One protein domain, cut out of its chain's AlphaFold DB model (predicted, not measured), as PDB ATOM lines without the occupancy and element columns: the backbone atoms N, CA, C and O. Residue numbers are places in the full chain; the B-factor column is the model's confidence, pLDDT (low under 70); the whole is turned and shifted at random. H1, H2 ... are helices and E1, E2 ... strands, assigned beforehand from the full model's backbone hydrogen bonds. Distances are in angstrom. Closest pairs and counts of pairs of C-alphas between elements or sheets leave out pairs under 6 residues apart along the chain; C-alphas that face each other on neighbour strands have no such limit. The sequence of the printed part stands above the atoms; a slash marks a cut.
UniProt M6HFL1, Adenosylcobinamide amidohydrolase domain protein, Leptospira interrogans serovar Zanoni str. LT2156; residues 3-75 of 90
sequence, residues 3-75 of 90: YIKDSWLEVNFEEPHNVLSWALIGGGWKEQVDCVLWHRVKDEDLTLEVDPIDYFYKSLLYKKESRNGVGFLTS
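What this domain is: This is residues 3 to 75 of the 90 residues of the protein "Adenosylcobinamide amidohydrolase domain protein" of Leptospira interrogans serovar Zanoni str. LT2156 (UniProt M6HFL1). A twisted sheet of four strands is covered across one face by a single helix, H1, making two layers. The long hairpin of E2 and E3 bends sharply, and its far end folds over toward the edge strand E4, while the short strand E1 makes the opposite edge. The 73 printed residues hold one named helix and four named strands, in the order E1, E2, E3, H1, E4; across the mixed sheet the order is E1, E2, E3, E4, with E3 and E4 parallel and the other neighbours antiparallel. The class is mixed, helices and strands. The whole is compact, with a radius of gyration of the C-alphas of 12.2 A and spans of 36 by 25 by 20 A.

How they stand to each other: The sheet's inner strands are E2, residues 8 to 21, and E3, residues 28 to 40, an antiparallel hairpin at 166 degrees, with N 11 and O 36 at 2.8 A and N 19 and O 30 at 2.8 A. E2 bends by 133 degrees at residue 18 and E3 by 123 degrees at residue 31. E1, residues 3 to 5, is an edge strand and forms a hairpin with E2, antiparallel at 140 degrees, with N 3 and O 10 at 2.8 A. E1, E2 and E3 form a meander, each strand the antiparallel neighbour of the one before. The other edge strand is E4, residues 69 to 74, parallel to E3 at 31 degrees, with N 72 and O 37 at 2.8 A. The closest C-alphas of E2 and E4 are those of Ser 21 and Val 70, 7.6 A apart. E1 and E4 are apart. The sheet is twisted, with C-alphas up to 4.0 A off its best plane. H1, residues 52 to 62, is on the sheet at a height over the sheet of 9.9 A, over E3 and E4. It runs across the strands, at 81 degrees to E3 on the local plane. The closest C-alphas of H1 and E3 are those of Phe 56 and His 39, 7.4 A apart. E3, H1 and E4 make a strand-helix-strand unit, two parallel neighbour strands joined through a helix, with a right-handed crossover. In H1 every O i to N i+4 pair is within hydrogen-bond range.

Where its parts are: E3 measures 21.9 A from first to last C-alpha, E2 18.8 A, E4 15.9 A, H1 15.5 A and E1 6.6 A. E1 begins at C-alpha 3, (246.515, 204.689, 198.527). H1 begins at C-alpha 52, (235.425, 203.788, 218.064). E4 ends at C-alpha 74, (243.633, 198.634, 212.103).

The domain as a whole: The two C-alphas farthest apart are those of Glu 15 and Leu 48, 37.8 A. The link from E3 to H1, 11 residues, is long. The printed part has no cut, its mean pLDDT is 93.0, and no printed residue is under 70.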
ATOM      1  N   TYR A   3     245.792 203.513 198.055       89.56
ATOM      2  CA  TYR A   3     246.515 204.689 198.527       89.56
ATOM      3  C   TYR A   3     246.882 204.550 199.994       89.56
ATOM      4  O   TYR A   3     246.068 204.118 200.805       89.56
ATOM      5  N   ILE A   4     248.094 204.977 200.342       89.75
ATOM      6  CA  ILE A   4     248.538 205.075 201.731       89.75
ATOM      7  C   ILE A   4     249.021 206.487 201.974       89.75
ATOM      8  O   ILE A   4     249.887 206.991 201.255       89.75
ATOM      9  N   LYS A   5     248.446 207.128 202.985       87.19
ATOM     10  CA  LYS A   5     248.842 208.468 203.396       87.19
ATOM     11  C   LYS A   5     248.621 208.634 204.888       87.19
ATOM     12  O   LYS A   5     247.538 208.352 205.394       87.19
ATOM     13  N   ASP A   6     249.643 209.133 205.573       86.88
ATOM     14  CA  ASP A   6     249.636 209.328 207.020       86.88
ATOM     15  C   ASP A   6     249.235 208.025 207.744       86.88
ATOM     16  O   ASP A   6     249.889 206.991 207.614       86.88
ATOM     17  N   SER A   7     248.133 208.059 208.483       91.75
ATOM     18  CA  SER A   7     247.538 206.942 209.217       91.75
ATOM     19  C   SER A   7     246.374 206.282 208.465       91.75
ATOM     20  O   SER A   7     245.483 205.728 209.109       91.75
ATOM     21  N   TRP A   8     246.317 206.387 207.137       93.19
ATOM     22  CA  TRP A   8     245.210 205.876 206.325       93.19
ATOM     23  C   TRP A   8     245.692 204.956 205.209       93.19
ATOM     24  O   TRP A   8     246.652 205.264 204.500       93.19
ATOM     25  N   LEU A   9     244.977 203.846 205.048       93.50
ATOM     26  CA  LEU A   9     245.005 202.981 203.876       93.50
ATOM     27  C   LEU A   9     243.631 203.065 203.213       93.50
ATOM     28  O   LEU A   9     242.608 202.854 203.860       93.50
ATOM     29  N   GLU A  10     243.607 203.363 201.924       93.50
ATOM     30  CA  GLU A  10     242.381 203.597 201.173       93.50
ATOM     31  C   GLU A  10     242.385 202.754 199.911       93.50
ATOM     32  O   GLU A  10     243.367 202.718 199.172       93.50
ATOM     33  N   VAL A  11     241.261 202.116 199.632       93.25
ATOM     34  CA  VAL A  11     241.015 201.435 198.368       93.25
ATOM     35  C   VAL A  11     239.877 202.170 197.693       93.25
ATOM     36  O   VAL A  11     238.734 202.079 198.126       93.25
ATOM     37  N   ASN A  12     240.194 202.909 196.636       93.50
ATOM     38  CA  ASN A  12     239.198 203.591 195.821       93.50
ATOM     39  C   ASN A  12     238.747 202.656 194.704       93.50
ATOM     40  O   ASN A  12     239.589 202.130 193.961       93.50
ATOM     41  N   PHE A  13     237.441 202.449 194.597       92.94
ATOM     42  CA  PHE A  13     236.855 201.718 193.486       92.94
ATOM     43  C   PHE A  13     236.839 202.600 192.238       92.94
ATOM     44  O   PHE A  13     236.732 203.822 192.326       92.94
ATOM     45  N   GLU A  14     237.010 201.982 191.070       93.00
ATOM     46  CA  GLU A  14     236.944 202.702 189.793       93.00
ATOM     47  C   GLU A  14     235.513 203.164 189.498       93.00
ATOM     48  O   GLU A  14     235.310 204.252 188.965       93.00
ATOM     49  N   GLU A  15     234.532 202.369 189.925       94.31
ATOM     50  CA  GLU A  15     233.108 202.675 189.865       94.31
ATOM     51  C   GLU A  15     232.443 202.337 191.212       94.31
ATOM     52  O   GLU A  15     232.923 201.453 191.925       94.31
ATOM     53  N   PRO A  16     231.336 203.000 191.589       95.38
ATOM     54  CA  PRO A  16     230.610 202.654 192.803       95.38
ATOM     55  C   PRO A  16     230.062 201.218 192.779       95.38
ATOM     56  O   PRO A  16     229.518 200.753 191.776       95.38
ATOM     57  N   HIS A  17     230.127 200.530 193.918       95.31
ATOM     58  CA  HIS A  17     229.683 199.146 194.068       95.31
ATOM     59  C   HIS A  17     228.675 198.973 195.206       95.31
ATOM     60  O   HIS A  17     228.663 199.714 196.187       95.31
ATOM     61  N   ASN A  18     227.844 197.936 195.098       97.12
ATOM     62  CA  ASN A  18     227.082 197.448 196.241       97.12
ATOM     63  C   ASN A  18     227.987 196.536 197.072       97.12
ATOM     64  O   ASN A  18     228.591 195.605 196.539       97.12
ATOM     65  N   VAL A  19     228.085 196.806 198.370       96.25
ATOM     66  CA  VAL A  19     229.013 196.134 199.280       96.25
ATOM     67  C   VAL A  19     228.241 195.550 200.454       96.25
ATOM     68  O   VAL A  19     227.467 196.241 201.111       96.25
ATOM     69  N   LEU A  20     228.493 194.274 200.744       97.12
ATOM     70  CA  LEU A  20     228.125 193.641 202.006       97.12
ATOM     71  C   LEU A  20     229.380 193.545 202.873       97.12
ATOM     72  O   LEU A  20     230.342 192.882 202.484       97.12
ATOM     73  N   SER A  21     229.390 194.202 204.031       94.56
ATOM     74  CA  SER A  21     230.555 194.204 204.922       94.56
ATOM     75  C   SER A  21     230.175 194.087 206.396       94.56
ATOM     76  O   SER A  21     229.066 194.426 206.797       94.56
ATOM     77  N   TRP A  22     231.130 193.665 207.224       95.38
ATOM     78  CA  TRP A  22     231.070 193.786 208.687       95.38
ATOM     79  C   TRP A  22     231.965 194.931 209.176       95.38
ATOM     80  O   TRP A  22     232.604 194.840 210.221       95.38
ATOM     81  N   ALA A  23     232.066 195.987 208.369       95.94
ATOM     82  CA  ALA A  23     232.864 197.158 208.681       95.94
ATOM     83  C   ALA A  23     232.311 197.907 209.901       95.94
ATOM     84  O   ALA A  23     231.104 197.901 210.151       95.94
ATOM     85  N   LEU A  24     233.205 198.587 210.626       94.88
ATOM     86  CA  LEU A  24     232.836 199.458 211.743       94.88
ATOM     87  C   LEU A  24     231.918 200.583 211.253       94.88
ATOM     88  O   LEU A  24     230.876 200.852 211.844       94.88
ATOM     89  N   ILE A  25     232.296 201.205 210.134       94.06
ATOM     90  CA  ILE A  25     231.509 202.230 209.455       94.06
ATOM     91  C   ILE A  25     230.932 201.652 208.174       94.06
ATOM     92  O   ILE A  25     231.646 201.049 207.378       94.06
ATOM     93  N   GLY A  26     229.636 201.862 207.951       91.62
ATOM     94  CA  GLY A  26     228.979 201.365 206.743       91.62
ATOM     95  C   GLY A  26     228.839 199.839 206.701       91.62
ATOM     96  O   GLY A  26     228.714 199.275 205.618       91.62
ATOM     97  N   GLY A  27     228.841 199.172 207.860       94.25
ATOM     98  CA  GLY A  27     228.527 197.749 207.965       94.25
ATOM     99  C   GLY A  27     227.117 197.406 207.463       94.25
ATOM    100  O   GLY A  27     226.224 198.256 207.388       94.25
ATOM    101  N   GLY A  28     226.918 196.133 207.129       96.06
ATOM    102  CA  GLY A  28     225.718 195.617 206.480       96.06
ATOM    103  C   GLY A  28     225.764 195.763 204.959       96.06
ATOM    104  O   GLY A  28     226.835 195.798 204.354       96.06
ATOM    105  N   TRP A  29     224.579 195.799 204.344       97.00
ATOM    106  CA  TRP A  29     224.417 196.039 202.911       97.00
ATOM    107  C   TRP A  29     224.415 197.542 202.627       97.00
ATOM    108  O   TRP A  29     223.578 198.276 203.162       97.00
ATOM    109  N   LYS A  30     225.340 197.996 201.782       96.31
ATOM    110  CA  LYS A  30     225.470 199.388 201.346       96.31
ATOM    111  C   LYS A  30     225.504 199.484 199.833       96.31
ATOM    112  O   LYS A  30     226.115 198.661 199.162       96.31
ATOM    113  N   GLU A  31     224.855 200.513 199.313       96.31
ATOM    114  CA  GLU A  31     224.787 200.791 197.884       96.31
ATOM    115  C   GLU A  31     225.703 201.956 197.521       96.31
ATOM    116  O   GLU A  31     225.936 202.851 198.340       96.31
ATOM    117  N   GLN A  32     226.180 201.949 196.273       95.94
ATOM    118  CA  GLN A  32     226.978 203.036 195.692       95.94
ATOM    119  C   GLN A  32     228.252 203.366 196.489       95.94
ATOM    120  O   GLN A  32     228.657 204.526 196.559       95.94
ATOM    121  N   VAL A  33     228.870 202.365 197.119       96.81
ATOM    122  CA  VAL A  33     230.119 202.535 197.866       96.81
ATOM    123  C   VAL A  33     231.252 202.797 196.883       96.81
ATOM    124  O   VAL A  33     231.410 202.033 195.936       96.81
ATOM    125  N   ASP A  34     232.039 203.846 197.104       95.75
ATOM    126  CA  ASP A  34     233.125 204.273 196.207       95.75
ATOM    127  C   ASP A  34     234.528 203.991 196.766       95.75
ATOM    128  O   ASP A  34     235.526 204.073 196.045       95.75
ATOM    129  N   CYS A  35     234.618 203.634 198.049       95.50
ATOM    130  CA  CYS A  35     235.889 203.378 198.702       95.50
ATOM    131  C   CYS A  35     235.785 202.459 199.925       95.50
ATOM    132  O   CYS A  35     234.737 202.302 200.558       95.50
ATOM    133  N   VAL A  36     236.929 201.885 200.287       95.44
ATOM    134  CA  VAL A  36     237.156 201.236 201.577       95.44
ATOM    135  C   VAL A  36     238.286 201.956 202.293       95.44
ATOM    136  O   VAL A  36     239.328 202.227 201.697       95.44
ATOM    137  N   LEU A  37     238.081 202.263 203.568       95.00
ATOM    138  CA  LEU A  37     239.007 203.042 204.378       95.00
ATOM    139  C   LEU A  37     239.461 202.222 205.584       95.00
ATOM    140  O   LEU A  37     238.635 201.697 206.326       95.00
ATOM    141  N   TRP A  38     240.763 202.178 205.827       95.06
ATOM    142  CA  TRP A  38     241.352 201.704 207.073       95.06
ATOM    143  C   TRP A  38     242.098 202.851 207.737       95.06
ATOM    144  O   TRP A  38     243.042 203.398 207.165       95.06
ATOM    145  N   HIS A  39     241.704 203.184 208.962       94.81
ATOM    146  CA  HIS A  39     242.438 204.127 209.793       94.81
ATOM    147  C   HIS A  39     243.318 203.368 210.786       94.81
ATOM    148  O   HIS A  39     242.830 202.528 211.549       94.81
ATOM    149  N   ARG A  40     244.623 203.643 210.761       95.31
ATOM    150  CA  ARG A  40     245.567 203.096 211.732       95.31
ATOM    151  C   ARG A  40     245.336 203.742 213.096       95.31
ATOM    152  O   ARG A  40     245.370 204.964 213.195       95.31
ATOM    153  N   VAL A  41     245.190 202.907 214.118       95.62
ATOM    154  CA  VAL A  41     245.039 203.284 215.530       95.62
ATOM    155  C   VAL A  41     246.090 202.588 216.389       95.62
ATOM    156  O   VAL A  41     246.628 201.543 216.011       95.62
ATOM    157  N   LYS A  42     246.384 203.171 217.545       94.19
ATOM    158  CA  LYS A  42     247.226 202.620 218.610       94.19
ATOM    159  C   LYS A  42     246.400 202.412 219.876       94.19
ATOM    160  O   LYS A  42     245.270 202.884 219.977       94.19
ATOM    161  N   ASP A  43     246.991 201.754 220.867       93.81
ATOM    162  CA  ASP A  43     246.341 201.519 222.160       93.81
ATOM    163  C   ASP A  43     245.931 202.835 222.846       93.81
ATOM    164  O   ASP A  43     244.894 202.893 223.503       93.81
ATOM    165  N   GLU A  44     246.698 203.915 222.652       95.06
ATOM    166  CA  GLU A  44     246.374 205.228 223.221       95.06
ATOM    167  C   GLU A  44     245.179 205.921 222.539       95.06
ATOM    168  O   GLU A  44     244.570 206.807 223.137       95.06
ATOM    169  N   ASP A  45     244.839 205.535 221.304       94.81
ATOM    170  CA  ASP A  45     243.762 206.152 220.519       94.81
ATOM    171  C   ASP A  45     242.370 205.648 220.932       94.81
ATOM    172  O   ASP A  45     241.387 206.384 220.839       94.81
ATOM    173  N   LEU A  46     242.280 204.392 221.384       94.38
ATOM    174  CA  LEU A  46     241.030 203.697 221.709       94.38
ATOM    175  C   LEU A  46     241.003 203.265 223.180       94.38
ATOM    176  O   LEU A  46     240.940 202.078 223.505       94.38
ATOM    177  N   THR A  47     241.053 204.240 224.086       94.38
ATOM    178  CA  THR A  47     240.846 203.971 225.514       94.38
ATOM    179  C   THR A  47     239.396 203.547 225.784       94.38
ATOM    180  O   THR A  47     238.512 203.720 224.948       94.38
ATOM    181  N   LEU A  48     239.116 203.019 226.982       93.56
ATOM    182  CA  LEU A  48     237.770 202.550 227.363       93.56
ATOM    183  C   LEU A  48     236.678 203.636 227.303       93.56
ATOM    184  O   LEU A  48     235.495 203.309 227.301       93.56
ATOM    185  N   GLU A  49     237.068 204.909 227.289       96.06
ATOM    186  CA  GLU A  49     236.155 206.055 227.230       96.06
ATOM    187  C   GLU A  49     235.869 206.510 225.792       96.06
ATOM    188  O   GLU A  49     234.989 207.343 225.566       96.06
ATOM    189  N   VAL A  50     236.617 205.992 224.816       96.50
ATOM    190  CA  VAL A  50     236.512 206.387 223.413       96.50
ATOM    191  C   VAL A  50     235.568 205.442 222.684       96.50
ATOM    192  O   VAL A  50     235.836 204.251 222.550       96.50
ATOM    193  N   ASP A  51     234.481 205.996 222.148       96.38
ATOM    194  CA  ASP A  51     233.659 205.285 221.175       96.38
ATOM    195  C   ASP A  51     234.413 205.180 219.826       96.38
ATOM    196  O   ASP A  51     234.805 206.208 219.257       96.38
ATOM    197  N   PRO A  52     234.642 203.965 219.288       95.06
ATOM    198  CA  PRO A  52     235.425 203.788 218.064       95.06
ATOM    199  C   PRO A  52     234.777 204.384 216.809       95.06
ATOM    200  O   PRO A  52     235.490 204.775 215.880       95.06
ATOM    201  N   ILE A  53     233.441 204.445 216.755       95.31
ATOM    202  CA  ILE A  53     232.699 205.010 215.620       95.31
ATOM    203  C   ILE A  53     232.885 206.529 215.616       95.31
ATOM    204  O   ILE A  53     233.263 207.107 214.591       95.31
ATOM    205  N   ASP A  54     232.704 207.167 216.772       95.12
ATOM    206  CA  ASP A  54     232.935 208.600 216.950       95.12
ATOM    207  C   ASP A  54     234.392 208.978 216.682       95.12
ATOM    208  O   ASP A  54     234.653 210.000 216.037       95.12
ATOM    209  N   TYR A  55     235.345 208.167 217.153       95.50
ATOM    210  CA  TYR A  55     236.765 208.351 216.848       95.50
ATOM    211  C   TYR A  55     236.997 208.355 215.336       95.50
ATOM    212  O   TYR A  55     237.566 209.311 214.803       95.50
ATOM    213  N   PHE A  56     236.494 207.338 214.628       94.88
ATOM    214  CA  PHE A  56     236.668 207.228 213.181       94.88
ATOM    215  C   PHE A  56     236.111 208.454 212.452       94.88
ATOM    216  O   PHE A  56     236.799 209.039 211.612       94.88
ATOM    217  N   TYR A  57     234.885 208.875 212.776       92.31
ATOM    218  CA  TYR A  57     234.267 210.026 212.118       92.31
ATOM    219  C   TYR A  57     235.003 211.333 212.410       92.31
ATOM    220  O   TYR A  57     235.189 212.132 211.492       92.31
ATOM    221  N   LYS A  58     235.476 211.548 213.644       93.25
ATOM    222  CA  LYS A  58     236.315 212.710 213.975       93.25
ATOM    223  C   LYS A  58     237.589 212.712 213.133       93.25
ATOM    224  O   LYS A  58     237.881 213.722 212.494       93.25
ATOM    225  N   SER A  59     238.294 211.585 213.054       92.31
ATOM    226  CA  SER A  59     239.500 211.448 212.228       92.31
ATOM    227  C   SER A  59     239.227 211.678 210.735       92.31
ATOM    228  O   SER A  59     240.012 212.348 210.061       92.31
ATOM    229  N   LEU A  60     238.094 211.193 210.216       90.19
ATOM    230  CA  LEU A  60     237.687 211.423 208.827       90.19
ATOM    231  C   LEU A  60     237.356 212.904 208.557       90.19
ATOM    232  O   LEU A  60     237.745 213.446 207.522       90.19
ATOM    233  N   LEU A  61     236.703 213.595 209.499       88.12
ATOM    234  CA  LEU A  61     236.428 215.033 209.392       88.12
ATOM    235  C   LEU A  61     237.720 215.859 209.328       88.12
ATOM    236  O   LEU A  61     237.804 216.798 208.533       88.12
ATOM    237  N   TYR A  62     238.751 215.492 210.098       86.00
ATOM    238  CA  TYR A  62     240.068 216.138 210.013       86.00
ATOM    239  C   TYR A  62     240.714 215.988 208.629       86.00
ATOM    240  O   TYR A  62     241.384 216.912 208.164       86.00
ATOM    241  N   LYS A  63     240.464 214.866 207.943       82.94
ATOM    242  CA  LYS A  63     240.912 214.618 206.563       82.94
ATOM    243  C   LYS A  63     240.168 215.473 205.522       82.94
ATOM    244  O   LYS A  63     240.645 215.585 204.396       82.94
ATOM    245  N   LYS A  64     239.069 216.149 205.899       79.06
ATOM    246  CA  LYS A  64     238.230 217.007 205.032       79.06
ATOM    247  C   LYS A  64     237.703 216.292 203.783       79.06
ATOM    248  O   LYS A  64     237.505 216.919 202.744       79.06
ATOM    249  N   GLU A  65     237.468 214.990 203.883       74.06
ATOM    250  CA  GLU A  65     236.918 214.185 202.795       74.06
ATOM    251  C   GLU A  65     235.519 213.688 203.163       74.06
ATOM    252  O   GLU A  65     235.273 213.248 204.283       74.06
ATOM    253  N   SER A  66     234.599 213.758 202.201       73.62
ATOM    254  CA  SER A  66     233.271 213.155 202.289       73.62
ATOM    255  C   SER A  66     233.180 212.106 201.196       73.62
ATOM    256  O   SER A  66     233.205 212.455 200.017       73.62
ATOM    257  N   ARG A  67     233.092 210.834 201.584       81.44
ATOM    258  CA  ARG A  67     232.985 209.698 200.661       81.44
ATOM    259  C   ARG A  67     231.913 208.726 201.122       81.44
ATOM    260  O   ARG A  67     231.673 208.608 202.327       81.44
ATOM    261  N   ASN A  68     231.293 208.022 200.178       89.88
ATOM    262  CA  ASN A  68     230.378 206.932 200.503       89.88
ATOM    263  C   ASN A  68     231.192 205.644 200.670       89.88
ATOM    264  O   ASN A  68     231.248 204.807 199.776       89.88
ATOM    265  N   GLY A  69     231.885 205.535 201.799       93.38
ATOM    266  CA  GLY A  69     232.816 204.446 202.069       93.38
ATOM    267  C   GLY A  69     232.324 203.459 203.119       93.38
ATOM    268  O   GLY A  69     231.438 203.758 203.924       93.38
ATOM    269  N   VAL A  70     232.980 202.302 203.164       95.88
ATOM    270  CA  VAL A  70     232.981 201.435 204.352       95.88
ATOM    271  C   VAL A  70     234.319 201.566 205.078       95.88
ATOM    272  O   VAL A  70     235.371 201.686 204.447       95.88
ATOM    273  N   GLY A  71     234.281 201.609 206.407       95.62
ATOM    274  CA  GLY A  71     235.414 202.018 207.237       95.62
ATOM    275  C   GLY A  71     235.792 200.994 208.296       95.62
ATOM    276  O   GLY A  71     234.940 200.431 208.985       95.62
ATOM    277  N   PHE A  72     237.092 200.796 208.451       96.38
ATOM    278  CA  PHE A  72     237.717 199.868 209.380       96.38
ATOM    279  C   PHE A  72     238.784 200.581 210.214       96.38
ATOM    280  O   PHE A  72     239.388 201.566 209.786       96.38
ATOM    281  N   LEU A  73     239.060 200.031 211.393       96.12
ATOM    282  CA  LEU A  73     240.232 200.377 212.191       96.12
ATOM    283  C   LEU A  73     241.262 199.258 212.074       96.12
ATOM    284  O   LEU A  73     240.904 198.087 211.933       96.12
ATOM    285  N   THR A  74     242.542 199.610 212.119       94.19
ATOM    286  CA  THR A  74     243.633 198.634 212.103       94.19
ATOM    287  C   THR A  74     244.742 199.045 213.061       94.19
ATOM    288  O   THR A  74     245.118 200.209 213.113       94.19
ATOM    289  N   SER A  75     245.296 198.095 213.812       93.81
ATOM    290  CA  SER A  75     246.516 198.315 214.600       93.81
ATOM    291  C   SER A  75     247.793 198.060 213.791       93.81
ATOM    292  O   SER A  75     248.900 198.373 214.236       93.81
TER     293      SER A  75